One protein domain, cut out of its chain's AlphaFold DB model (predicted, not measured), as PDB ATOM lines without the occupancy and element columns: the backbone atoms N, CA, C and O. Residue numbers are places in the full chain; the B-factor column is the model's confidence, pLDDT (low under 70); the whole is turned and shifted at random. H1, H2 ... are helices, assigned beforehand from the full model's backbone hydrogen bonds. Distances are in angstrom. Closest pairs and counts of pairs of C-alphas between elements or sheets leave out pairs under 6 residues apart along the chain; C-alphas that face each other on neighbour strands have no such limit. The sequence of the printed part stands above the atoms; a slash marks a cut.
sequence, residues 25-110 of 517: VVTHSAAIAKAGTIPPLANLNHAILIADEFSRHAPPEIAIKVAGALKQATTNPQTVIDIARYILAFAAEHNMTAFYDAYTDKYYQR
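This is residues 25 to 110 of the 517 residues of an uncharacterized protein of Rhodospirillales bacterium RIFCSPLOWO2_12_FULL_58_28 (UniProt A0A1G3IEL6). Three helices, H2, H3 and H4, make an up-and-down bundle with their centres in a triangle, and H2 sits in the middle of the domain, with H5 packed on its side away from H3. The short H1 packs steeply on H5, at the end of the longest axis away from H3. The printed part has 86 residues with five named helices, in the order H1 to H5, and no named strand; the class is all helix. The whole is compact, with a radius of gyration of the C-alphas of 12.2 A and spans of 38 by 27 by 21 A.

Start at H1, residues 28 to 35, which touches H5, residues 97 to 110; their closest C-alphas, those of Ser 29 and Asp 101, are 6.0 A apart. The two run opposite ways at a steep tilt of 69.9 degrees, only just short of about perpendicular. Go on to the hub, H2, residues 44 to 57, which is apart from H1. H2 and H3, residues 60 to 73, form a helical hairpin at a shallow tilt of 15 degrees, opposite ways; their closest C-alphas, of Ser 55 and Ala 63, are 4.3 A apart. H3 and H4, residues 77 to 93, form the next hairpin, at 22 degrees, a shallow tilt; H4 touches H3 with residues 79 to 83 alone, closest at the C-alphas of Ala 73 and Thr 79, 5.6 A. H2 and H4 touch and run the same way at 35.3 degrees, only just a steep tilt, closest at the C-alphas of Ala 47 and Ala 84, 5.0 A. H2 and H5 touch and run opposite ways at a shallow tilt of 34 degrees, only just short of steep, closest at the C-alphas of His 57 and Phe 99, 5.8 A. H3 and H5 are apart. In H1, H3, H4 and H5 every O i to N i+4 pair is within hydrogen-bond range; in H2, 8 of 10 are.

Find C-alpha 28 at (147.008, 136.403, 157.425), where H1 begins. H2 starts at C-alpha 44, (137.880, 123.387, 172.235), and runs 20.7 A to C-alpha 57. H3 measures 19.7 A, and H4, the longest, 24.7 A. H5 runs 19.8 A to C-alpha 110 at (142.404, 135.713, 171.712).

The C-alphas of Val 25 and Thr 75, the two farthest apart, are 38.7 A apart. The printed part has no cut. The link from H1 to H2 is short, and the other three are tight. Look for low confidence, pLDDT under 70, at residues 25 to 43, 45 and 74; H1 has a mean of 40.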
ATOM      1  N   VAL A  25     152.615 143.337 155.876       34.94
ATOM      2  CA  VAL A  25     151.941 142.270 156.620       34.94
ATOM      3  C   VAL A  25     151.166 141.520 155.552       34.94
ATOM      4  O   VAL A  25     150.206 142.058 155.002       34.94
ATOM      5  N   VAL A  26     151.628 140.328 155.173       32.38
ATOM      6  CA  VAL A  26     150.752 139.375 154.500       32.38
ATOM      7  C   VAL A  26     149.512 139.349 155.372       32.38
ATOM      8  O   VAL A  26     149.604 138.922 156.523       32.38
ATOM      9  N   THR A  27     148.391 139.900 154.894       36.66
ATOM     10  CA  THR A  27     147.138 139.747 155.622       36.66
ATOM     11  C   THR A  27     147.030 138.252 155.835       36.66
ATOM     12  O   THR A  27     147.157 137.478 154.882       36.66
ATOM     13  N   HIS A  28     146.954 137.822 157.093       41.34
ATOM     14  CA  HIS A  28     147.008 136.403 157.425       41.34
ATOM     15  C   HIS A  28     145.981 135.606 156.597       41.34
ATOM     16  O   HIS A  28     146.234 134.448 156.287       41.34
ATOM     17  N   SER A  29     144.913 136.251 156.109       40.44
ATOM     18  CA  SER A  29     143.978 135.705 155.126       40.44
ATOM     19  C   SER A  29     144.614 135.208 153.821       40.44
ATOM     20  O   SER A  29     144.259 134.121 153.383       40.44
ATOM     21  N   ALA A  30     145.594 135.895 153.223       37.28
ATOM     22  CA  ALA A  30     146.243 135.443 151.987       37.28
ATOM     23  C   ALA A  30     147.229 134.281 152.214       37.28
ATOM     24  O   ALA A  30     147.329 133.390 151.372       37.28
ATOM     25  N   ALA A  31     147.934 134.252 153.353       38.34
ATOM     26  CA  ALA A  31     148.808 133.132 153.719       38.34
ATOM     27  C   ALA A  31     148.007 131.893 154.142       38.34
ATOM     28  O   ALA A  31     148.300 130.799 153.674       38.34
ATOM     29  N   ILE A  32     146.970 132.057 154.969       43.91
ATOM     30  CA  ILE A  32     146.115 130.958 155.444       43.91
ATOM     31  C   ILE A  32     145.296 130.377 154.281       43.91
ATOM     32  O   ILE A  32     145.228 129.156 154.145       43.91
ATOM     33  N   ALA A  33     144.760 131.217 153.385       41.59
ATOM     34  CA  ALA A  33     144.037 130.749 152.199       41.59
ATOM     35  C   ALA A  33     144.940 130.017 151.190       41.59
ATOM     36  O   ALA A  33     144.478 129.106 150.510       41.59
ATOM     37  N   LYS A  34     146.225 130.392 151.084       37.88
ATOM     38  CA  LYS A  34     147.159 129.811 150.102       37.88
ATOM     39  C   LYS A  34     147.960 128.621 150.641       37.88
ATOM     40  O   LYS A  34     148.339 127.756 149.857       37.88
ATOM     41  N   ALA A  35     148.219 128.565 151.948       40.59
ATOM     42  CA  ALA A  35     148.993 127.500 152.588       40.59
ATOM     43  C   ALA A  35     148.125 126.381 153.188       40.59
ATOM     44  O   ALA A  35     148.655 125.322 153.515       40.59
ATOM     45  N   GLY A  36     146.814 126.592 153.371       36.47
ATOM     46  CA  GLY A  36     145.925 125.600 153.993       36.47
ATOM     47  C   GLY A  36     146.288 125.253 155.446       36.47
ATOM     48  O   GLY A  36     145.694 124.355 156.042       36.47
ATOM     49  N   THR A  37     147.261 125.949 156.039       40.81
ATOM     50  CA  THR A  37     147.724 125.727 157.403       40.81
ATOM     51  C   THR A  37     146.853 126.522 158.363       40.81
ATOM     52  O   THR A  37     147.133 127.655 158.750       40.81
ATOM     53  N   ILE A  38     145.751 125.890 158.753       49.44
ATOM     54  CA  ILE A  38     144.968 126.277 159.923       49.44
ATOM     55  C   ILE A  38     145.937 126.275 161.120       49.44
ATOM     56  O   ILE A  38     146.602 125.251 161.329       49.44
ATOM     57  N   PRO A  39     146.060 127.360 161.914       51.78
ATOM     58  CA  PRO A  39     146.844 127.294 163.140       51.78
ATOM     59  C   PRO A  39     146.298 126.141 163.992       51.78
ATOM     60  O   PRO A  39     145.079 125.946 164.023       51.78
ATOM     61  N   PRO A  40     147.158 125.321 164.621       49.50
ATOM     62  CA  PRO A  40     146.741 124.057 165.211       49.50
ATOM     63  C   PRO A  40     145.503 124.265 166.091       49.50
ATOM     64  O   PRO A  40     145.509 125.063 167.033       49.50
ATOM     65  N   LEU A  41     144.416 123.563 165.750       54.09
ATOM     66  CA  LEU A  41     143.174 123.498 166.525       54.09
ATOM     67  C   LEU A  41     143.447 122.719 167.814       54.09
ATOM     68  O   LEU A  41     142.992 121.597 167.997       54.09
ATOM     69  N   ALA A  42     144.278 123.290 168.681       52.06
ATOM     70  CA  ALA A  42     144.832 122.613 169.842       52.06
ATOM     71  C   ALA A  42     143.846 122.556 171.018       52.06
ATOM     72  O   ALA A  42     144.120 121.877 172.002       52.06
ATOM     73  N   ASN A  43     142.711 123.270 170.954       64.81
ATOM     74  CA  ASN A  43     141.717 123.255 172.023       64.81
ATOM     75  C   ASN A  43     140.284 123.582 171.554       64.81
ATOM     76  O   ASN A  43     140.048 124.188 170.508       64.81
ATOM     77  N   LEU A  44     139.325 123.199 172.400       72.12
ATOM     78  CA  LEU A  44     137.880 123.387 172.235       72.12
ATOM     79  C   LEU A  44     137.472 124.863 172.051       72.12
ATOM     80  O   LEU A  44     136.543 125.170 171.306       72.12
ATOM     81  N   ASN A  45     138.189 125.788 172.692       69.75
ATOM     82  CA  ASN A  45     137.902 127.221 172.632       69.75
ATOM     83  C   ASN A  45     138.095 127.807 171.225       69.75
ATOM     84  O   ASN A  45     137.342 128.699 170.833       69.75
ATOM     85  N   HIS A  46     139.074 127.305 170.468       70.62
ATOM     86  CA  HIS A  46     139.303 127.720 169.082       70.62
ATOM     87  C   HIS A  46     138.177 127.261 168.159       70.62
ATOM     88  O   HIS A  46     137.667 128.043 167.363       70.62
ATOM     89  N   ALA A  47     137.742 126.015 168.307       73.00
ATOM     90  CA  ALA A  47     136.668 125.462 167.498       73.00
ATOM     91  C   ALA A  47     135.309 126.145 167.766       73.00
ATOM     92  O   ALA A  47     134.545 126.379 166.830       73.00
ATOM     93  N   ILE A  48     135.042 126.558 169.012       78.00
ATOM     94  CA  ILE A  48     133.865 127.380 169.347       78.00
ATOM     95  C   ILE A  48     133.943 128.760 168.678       78.00
ATOM     96  O   ILE A  48     132.944 129.226 168.138       78.00
ATOM     97  N   LEU A  49     135.117 129.402 168.675       78.19
ATOM     98  CA  LEU A  49     135.301 130.707 168.033       78.19
ATOM     99  C   LEU A  49     135.094 130.641 166.512       78.19
ATOM    100  O   LEU A  49     134.436 131.516 165.957       78.19
ATOM    101  N   ILE A  50     135.614 129.593 165.856       80.25
ATOM    102  CA  ILE A  50     135.391 129.327 164.424       80.25
ATOM    103  C   ILE A  50     133.903 129.292 164.124       80.25
ATOM    104  O   ILE A  50     133.436 129.937 163.192       80.25
ATOM    105  N   ALA A  51     133.159 128.532 164.915       81.44
ATOM    106  CA  ALA A  51     131.755 128.299 164.653       81.44
ATOM    107  C   ALA A  51     130.860 129.497 165.011       81.44
ATOM    108  O   ALA A  51     129.880 129.736 164.303       81.44
ATOM    109  N   ASP A  52     131.197 130.266 166.053       80.88
ATOM    110  CA  ASP A  52     130.531 131.540 166.364       80.88
ATOM    111  C   ASP A  52     130.729 132.549 165.234       80.88
ATOM    112  O   ASP A  52     129.759 133.141 164.762       80.88
ATOM    113  N   GLU A  53     131.964 132.712 164.752       82.88
ATOM    114  CA  GLU A  53     132.226 133.652 163.668       82.88
ATOM    115  C   GLU A  53     131.590 133.176 162.363       82.88
ATOM    116  O   GLU A  53     130.902 133.944 161.700       82.88
ATOM    117  N   PHE A  54     131.709 131.891 162.032       84.75
ATOM    118  CA  PHE A  54     131.112 131.324 160.825       84.75
ATOM    119  C   PHE A  54     129.603 131.541 160.782       84.75
ATOM    120  O   PHE A  54     129.071 131.947 159.755       84.75
ATOM    121  N   SER A  55     128.920 131.367 161.914       85.12
ATOM    122  CA  SER A  55     127.471 131.560 162.019       85.12
ATOM    123  C   SER A  55     127.011 132.997 161.741       85.12
ATOM    124  O   SER A  55     125.844 133.196 161.415       85.12
ATOM    125  N   ARG A  56     127.898 133.998 161.849       85.69
ATOM    126  CA  ARG A  56     127.600 135.409 161.527       85.69
ATOM    127  C   ARG A  56     127.695 135.720 160.036       85.69
ATOM    128  O   ARG A  56     127.082 136.684 159.587       85.69
ATOM    129  N   HIS A  57     128.466 134.927 159.291       85.00
ATOM    130  CA  HIS A  57     128.728 135.130 157.859       85.00
ATOM    131  C   HIS A  57     128.058 134.073 156.974       85.00
ATOM    132  O   HIS A  57     127.914 134.279 155.771       85.00
ATOM    133  N   ALA A  58     127.667 132.936 157.546       85.50
ATOM    134  CA  ALA A  58     126.964 131.872 156.849       85.50
ATOM    135  C   ALA A  58     125.463 132.189 156.701       85.50
ATOM    136  O   ALA A  58     124.883 132.867 157.554       85.50
ATOM    137  N   PRO A  59     124.798 131.644 155.667       86.81
ATOM    138  CA  PRO A  59     123.345 131.664 155.575       86.81
ATOM    139  C   PRO A  59     122.680 131.117 156.856       86.81
ATOM    140  O   PRO A  59     123.189 130.142 157.429       86.81
ATOM    141  N   PRO A  60     121.548 131.690 157.313       86.81
ATOM    142  CA  PRO A  60     120.912 131.324 158.582       86.81
ATOM    143  C   PRO A  60     120.661 129.818 158.751       86.81
ATOM    144  O   PRO A  60     120.865 129.262 159.828       86.81
ATOM    145  N   GLU A  61     120.269 129.126 157.683       85.12
ATOM    146  CA  GLU A  61     120.018 127.686 157.670       85.12
ATOM    147  C   GLU A  61     121.280 126.842 157.908       85.12
ATOM    148  O   GLU A  61     121.199 125.761 158.498       85.12
ATOM    149  N   ILE A  62     122.448 127.333 157.486       83.25
ATOM    150  CA  ILE A  62     123.744 126.687 157.719       83.25
ATOM    151  C   ILE A  62     124.221 127.000 159.141       83.25
ATOM    152  O   ILE A  62     124.629 126.089 159.863       83.25
ATOM    153  N   ALA A  63     124.088 128.255 159.583       82.38
ATOM    154  CA  ALA A  63     124.415 128.679 160.944       82.38
ATOM    155  C   ALA A  63     123.637 127.872 162.006       82.38
ATOM    156  O   ALA A  63     124.220 127.377 162.971       82.38
ATOM    157  N   ILE A  64     122.335 127.641 161.791       83.31
ATOM    158  CA  ILE A  64     121.490 126.822 162.678       83.31
ATOM    159  C   ILE A  64     121.993 125.373 162.755       83.31
ATOM    160  O   ILE A  64     122.036 124.796 163.845       83.31
ATOM    161  N   LYS A  65     122.401 124.778 161.625       80.81
ATOM    162  CA  LYS A  65     122.955 123.413 161.594       80.81
ATOM    163  C   LYS A  65     124.275 123.323 162.353       80.81
ATOM    164  O   LYS A  65     124.447 122.399 163.146       80.81
ATOM    165  N   VAL A  66     125.170 124.291 162.159       81.69
ATOM    166  CA  VAL A  66     126.451 124.365 162.878       81.69
ATOM    167  C   VAL A  66     126.231 124.528 164.382       81.69
ATOM    168  O   VAL A  66     126.811 123.780 165.167       81.69
ATOM    169  N   ALA A  67     125.338 125.428 164.799       81.94
ATOM    170  CA  ALA A  67     125.000 125.624 166.207       81.94
ATOM    171  C   ALA A  67     124.372 124.365 166.840       81.94
ATOM    172  O   ALA A  67     124.711 123.993 167.967       81.94
ATOM    173  N   GLY A  68     123.493 123.672 166.106       80.12
ATOM    174  CA  GLY A  68     122.914 122.395 166.528       80.12
ATOM    175  C   GLY A  68     123.969 121.298 166.698       80.12
ATOM    176  O   GLY A  68     123.980 120.616 167.726       80.12
ATOM    177  N   ALA A  69     124.887 121.177 165.736       80.38
ATOM    178  CA  ALA A  69     125.989 120.219 165.775       80.38
ATOM    179  C   ALA A  69     126.944 120.498 166.945       80.38
ATOM    180  O   ALA A  69     127.283 119.580 167.688       80.38
ATOM    181  N   LEU A  70     127.312 121.762 167.182       79.38
ATOM    182  CA  LEU A  70     128.142 122.148 168.327       79.38
ATOM    183  C   LEU A  70     127.493 121.798 169.664       79.38
ATOM    184  O   LEU A  70     128.162 121.261 170.543       79.38
ATOM    185  N   LYS A  71     126.193 122.082 169.824       80.88
ATOM    186  CA  LYS A  71     125.460 121.798 171.065       80.88
ATOM    187  C   LYS A  71     125.490 120.304 171.397       80.88
ATOM    188  O   LYS A  71     125.698 119.949 172.555       80.88
ATOM    189  N   GLN A  72     125.344 119.450 170.383       75.62
ATOM    190  CA  GLN A  72     125.457 117.993 170.517       75.62
ATOM    191  C   GLN A  72     126.904 117.529 170.743       75.62
ATOM    192  O   GLN A  72     127.129 116.558 171.459       75.62
ATOM    193  N   ALA A  73     127.880 118.241 170.177       74.94
ATOM    194  CA  ALA A  73     129.300 117.913 170.249       74.94
ATOM    195  C   ALA A  73     129.995 118.362 171.549       74.94
ATOM    196  O   ALA A  73     131.109 117.918 171.813       74.94
ATOM    197  N   THR A  74     129.365 119.194 172.391       67.44
ATOM    198  CA  THR A  74     129.967 119.688 173.653       67.44
ATOM    199  C   THR A  74     130.414 118.592 174.631       67.44
ATOM    200  O   THR A  74     131.230 118.863 175.510       67.44
ATOM    201  N   THR A  75     129.940 117.355 174.474       78.94
ATOM    202  CA  THR A  75     130.345 116.193 175.282       78.94
ATOM    203  C   THR A  75     131.577 115.456 174.741       78.94
ATOM    204  O   THR A  75     132.130 114.617 175.449       78.94
ATOM    205  N   ASN A  76     132.040 115.763 173.521       82.88
ATOM    206  CA  ASN A  76     133.210 115.148 172.892       82.88
ATOM    207  C   ASN A  76     134.099 116.207 172.197       82.88
ATOM    208  O   ASN A  76     133.785 116.650 171.087       82.88
ATOM    209  N   PRO A  77     135.252 116.577 172.792       76.19
ATOM    210  CA  PRO A  77     136.174 117.564 172.228       76.19
ATOM    211  C   PRO A  77     136.629 117.274 170.791       76.19
ATOM    212  O   PRO A  77     136.815 118.211 170.015       76.19
ATOM    213  N   GLN A  78     136.770 115.998 170.412       77.88
ATOM    214  CA  GLN A  78     137.202 115.619 169.065       77.88
ATOM    215  C   GLN A  78     136.149 115.989 168.015       77.88
ATOM    216  O   GLN A  78     136.484 116.546 166.973       77.88
ATOM    217  N   THR A  79     134.866 115.781 168.324       80.44
ATOM    218  CA  THR A  79     133.754 116.143 167.435       80.44
ATOM    219  C   THR A  79     133.708 117.649 167.171       80.44
ATOM    220  O   THR A  79     133.432 118.072 166.052       80.44
ATOM    221  N   VAL A  80     134.031 118.475 168.169       75.62
ATOM    222  CA  VAL A  80     134.063 119.937 168.004       75.62
ATOM    223  C   VAL A  80     135.236 120.376 167.115       75.62
ATOM    224  O   VAL A  80     135.070 121.264 166.278       75.62
ATOM    225  N   ILE A  81     136.394 119.714 167.224       72.38
ATOM    226  CA  ILE A  81     137.537 119.932 166.322       72.38
ATOM    227  C   ILE A  81     137.182 119.536 164.883       72.38
ATOM    228  O   ILE A  81     137.501 120.271 163.949       72.38
ATOM    229  N   ASP A  82     136.502 118.407 164.690       79.69
ATOM    230  CA  ASP A  82     136.113 117.940 163.357       79.69
ATOM    231  C   ASP A  82     135.062 118.858 162.708       79.69
ATOM    232  O   ASP A  82     135.171 119.168 161.521       79.69
ATOM    233  N   ILE A  83     134.115 119.399 163.489       80.25
ATOM    234  CA  ILE A  83     133.181 120.446 163.034       80.25
ATOM    235  C   ILE A  83     133.943 121.707 162.605       80.25
ATOM    236  O   ILE A  83     133.657 122.268 161.551       80.25
ATOM    237  N   ALA A  84     134.935 122.145 163.381       79.25
ATOM    238  CA  ALA A  84     135.743 123.310 163.028       79.25
ATOM    239  C   ALA A  84     136.546 123.103 161.732       79.25
ATOM    240  O   ALA A  84     136.603 124.005 160.898       79.25
ATOM    241  N   ARG A  85     137.114 121.908 161.521       77.50
ATOM    242  CA  ARG A  85     137.771 121.543 160.252       77.50
ATOM    243  C   ARG A  85     136.797 121.592 159.080       77.50
ATOM    244  O   ARG A  85     137.139 122.142 158.038       77.50
ATOM    245  N   TYR A  86     135.591 121.055 159.263       82.88
ATOM    246  CA  TYR A  86     134.544 121.096 158.247       82.88
ATOM    247  C   TYR A  86     134.139 122.533 157.897       82.88
ATOM    248  O   TYR A  86     134.058 122.872 156.722       82.88
ATOM    249  N   ILE A  87     133.950 123.396 158.900       82.25
ATOM    250  CA  ILE A  87     133.617 124.815 158.705       82.25
ATOM    251  C   ILE A  87     134.693 125.534 157.889       82.25
ATOM    252  O   ILE A  87     134.368 126.280 156.969       82.25
ATOM    253  N   LEU A  88     135.968 125.300 158.199       77.38
ATOM    254  CA  LEU A  88     137.076 125.903 157.460       77.38
ATOM    255  C   LEU A  88     137.130 125.376 156.019       77.38
ATOM    256  O   LEU A  88     137.225 126.165 155.084       77.38
ATOM    257  N   ALA A  89     136.978 124.066 155.810       76.62
ATOM    258  CA  ALA A  89     136.908 123.497 154.463       76.62
ATOM    259  C   ALA A  89     135.750 124.101 153.643       76.62
ATOM    260  O   ALA A  89     135.961 124.551 152.520       76.62
ATOM    261  N   PHE A  90     134.559 124.198 154.240       82.62
ATOM    262  CA  PHE A  90     133.383 124.809 153.621       82.62
ATOM    263  C   PHE A  90     133.617 126.289 153.286       82.62
ATOM    264  O   PHE A  90     133.362 126.733 152.169       82.62
ATOM    265  N   ALA A  91     134.140 127.071 154.232       78.31
ATOM    266  CA  ALA A  91     134.418 128.484 154.015       78.31
ATOM    267  C   ALA A  91     135.447 128.710 152.893       78.31
ATOM    268  O   ALA A  91     135.343 129.699 152.165       78.31
ATOM    269  N   ALA A  92     136.431 127.810 152.751       74.00
ATOM    270  CA  ALA A  92     137.402 127.843 151.656       74.00
ATOM    271  C   ALA A  92     136.740 127.538 150.304       74.00
ATOM    272  O   ALA A  92     136.931 128.295 149.354       74.00
ATOM    273  N   GLU A  93     135.925 126.481 150.233       82.94
ATOM    274  CA  GLU A  93     135.181 126.095 149.025       82.94
ATOM    275  C   GLU A  93     134.270 127.226 148.523       82.94
ATOM    276  O   GLU A  93     134.172 127.472 147.322       82.94
ATOM    277  N   HIS A  94     133.664 127.973 149.448       83.75
ATOM    278  CA  HIS A  94     132.746 129.072 149.145       83.75
ATOM    279  C   HIS A  94     133.392 130.466 149.124       83.75
ATOM    280  O   HIS A  94     132.673 131.462 149.039       83.75
ATOM    281  N   ASN A  95     134.724 130.560 149.191       84.62
ATOM    282  CA  ASN A  95     135.473 131.822 149.163       84.62
ATOM    283  C   ASN A  95     134.934 132.881 150.153       84.62
ATOM    284  O   ASN A  95     134.777 134.057 149.815       84.62
ATOM    285  N   MET A  96     134.617 132.467 151.386       83.69
ATOM    286  CA  MET A  96     134.049 133.335 152.428       83.69
ATOM    287  C   MET A  96     135.121 134.239 153.065       83.69
ATOM    288  O   MET A  96     135.439 134.120 154.248       83.69
ATOM    289  N   THR A  97     135.698 135.153 152.285       79.25
ATOM    290  CA  THR A  97     136.814 136.021 152.705       79.25
ATOM    291  C   THR A  97     136.499 136.852 153.951       79.25
ATOM    292  O   THR A  97     137.312 136.897 154.867       79.25
ATOM    293  N   ALA A  98     135.287 137.411 154.051       77.56
ATOM    294  CA  ALA A  98     134.855 138.196 155.212       77.56
ATOM    295  C   ALA A  98     134.842 137.389 156.525       77.56
ATOM    296  O   ALA A  98     135.228 137.908 157.573       77.56
ATOM    297  N   PHE A  99     134.451 136.108 156.467       80.38
ATOM    298  CA  PHE A  99     134.547 135.201 157.612       80.38
ATOM    299  C   PHE A  99     136.004 134.968 157.994       80.38
ATOM    300  O   PHE A  99     136.339 135.065 159.169       80.38
ATOM    301  N   TYR A 100     136.869 134.686 157.018       74.19
ATOM    302  CA  TYR A 100     138.284 134.461 157.287       74.19
ATOM    303  C   TYR A 100     138.954 135.677 157.905       74.19
ATOM    304  O   TYR A 100     139.687 135.510 158.874       74.19
ATOM    305  N   ASP A 101     138.692 136.878 157.399       73.00
ATOM    306  CA  ASP A 101     139.271 138.103 157.943       73.00
ATOM    307  C   ASP A 101     138.817 138.325 159.396       73.00
ATOM    308  O   ASP A 101     139.650 138.524 160.282       73.00
ATOM    309  N   ALA A 102     137.515 138.199 159.672       76.88
ATOM    310  CA  ALA A 102     136.965 138.406 161.011       76.88
ATOM    311  C   ALA A 102     137.356 137.299 162.007       76.88
ATOM    312  O   ALA A 102     137.677 137.577 163.166       76.88
ATOM    313  N   TYR A 103     137.361 136.039 161.561       74.88
ATOM    314  CA  TYR A 103     137.801 134.903 162.364       74.88
ATOM    315  C   TYR A 103     139.281 135.028 162.679       74.88
ATOM    316  O   TYR A 103     139.663 134.875 163.835       74.88
ATOM    317  N   THR A 104     140.099 135.329 161.672       70.00
ATOM    318  CA  THR A 104     141.538 135.475 161.854       70.00
ATOM    319  C   THR A 104     141.818 136.602 162.828       70.00
ATOM    320  O   THR A 104     142.545 136.355 163.776       70.00
ATOM    321  N   ASP A 105     141.180 137.769 162.704       74.75
ATOM    322  CA  ASP A 105     141.364 138.866 163.661       74.75
ATOM    323  C   ASP A 105     140.997 138.450 165.098       74.75
ATOM    324  O   ASP A 105     141.827 138.528 166.002       74.75
ATOM    325  N   LYS A 106     139.800 137.894 165.330       77.56
ATOM    326  CA  LYS A 106     139.380 137.481 166.684       77.56
ATOM    327  C   LYS A 106     140.204 136.334 167.257       77.56
ATOM    328  O   LYS A 106     140.536 136.346 168.444       77.56
ATOM    329  N   TYR A 107     140.492 135.324 166.439       72.81
ATOM    330  CA  TYR A 107     141.336 134.193 166.816       72.81
ATOM    331  C   TYR A 107     142.692 134.700 167.239       72.81
ATOM    332  O   TYR A 107     143.182 134.347 168.306       72.81
ATOM    333  N   TYR A 108     143.249 135.580 166.424       72.31
ATOM    334  CA  TYR A 108     144.550 136.149 166.624       72.31
ATOM    335  C   TYR A 108     144.599 136.996 167.897       72.31
ATOM    336  O   TYR A 108     145.464 136.761 168.729       72.31
ATOM    337  N   GLN A 109     143.608 137.857 168.148       78.12
ATOM    338  CA  GLN A 109     143.509 138.612 169.403       78.12
ATOM    339  C   GLN A 109     143.395 137.702 170.636       78.12
ATOM    340  O   GLN A 109     144.057 137.946 171.645       78.12
ATOM    341  N   ARG A 110     142.576 136.640 170.580       82.19
ATOM    342  CA  ARG A 110     142.404 135.713 171.712       82.19
ATOM    343  C   ARG A 110     143.645 134.854 171.944       82.19
ATOM    344  O   ARG A 110     144.057 134.678 173.087       82.19
TER     345      ARG A 110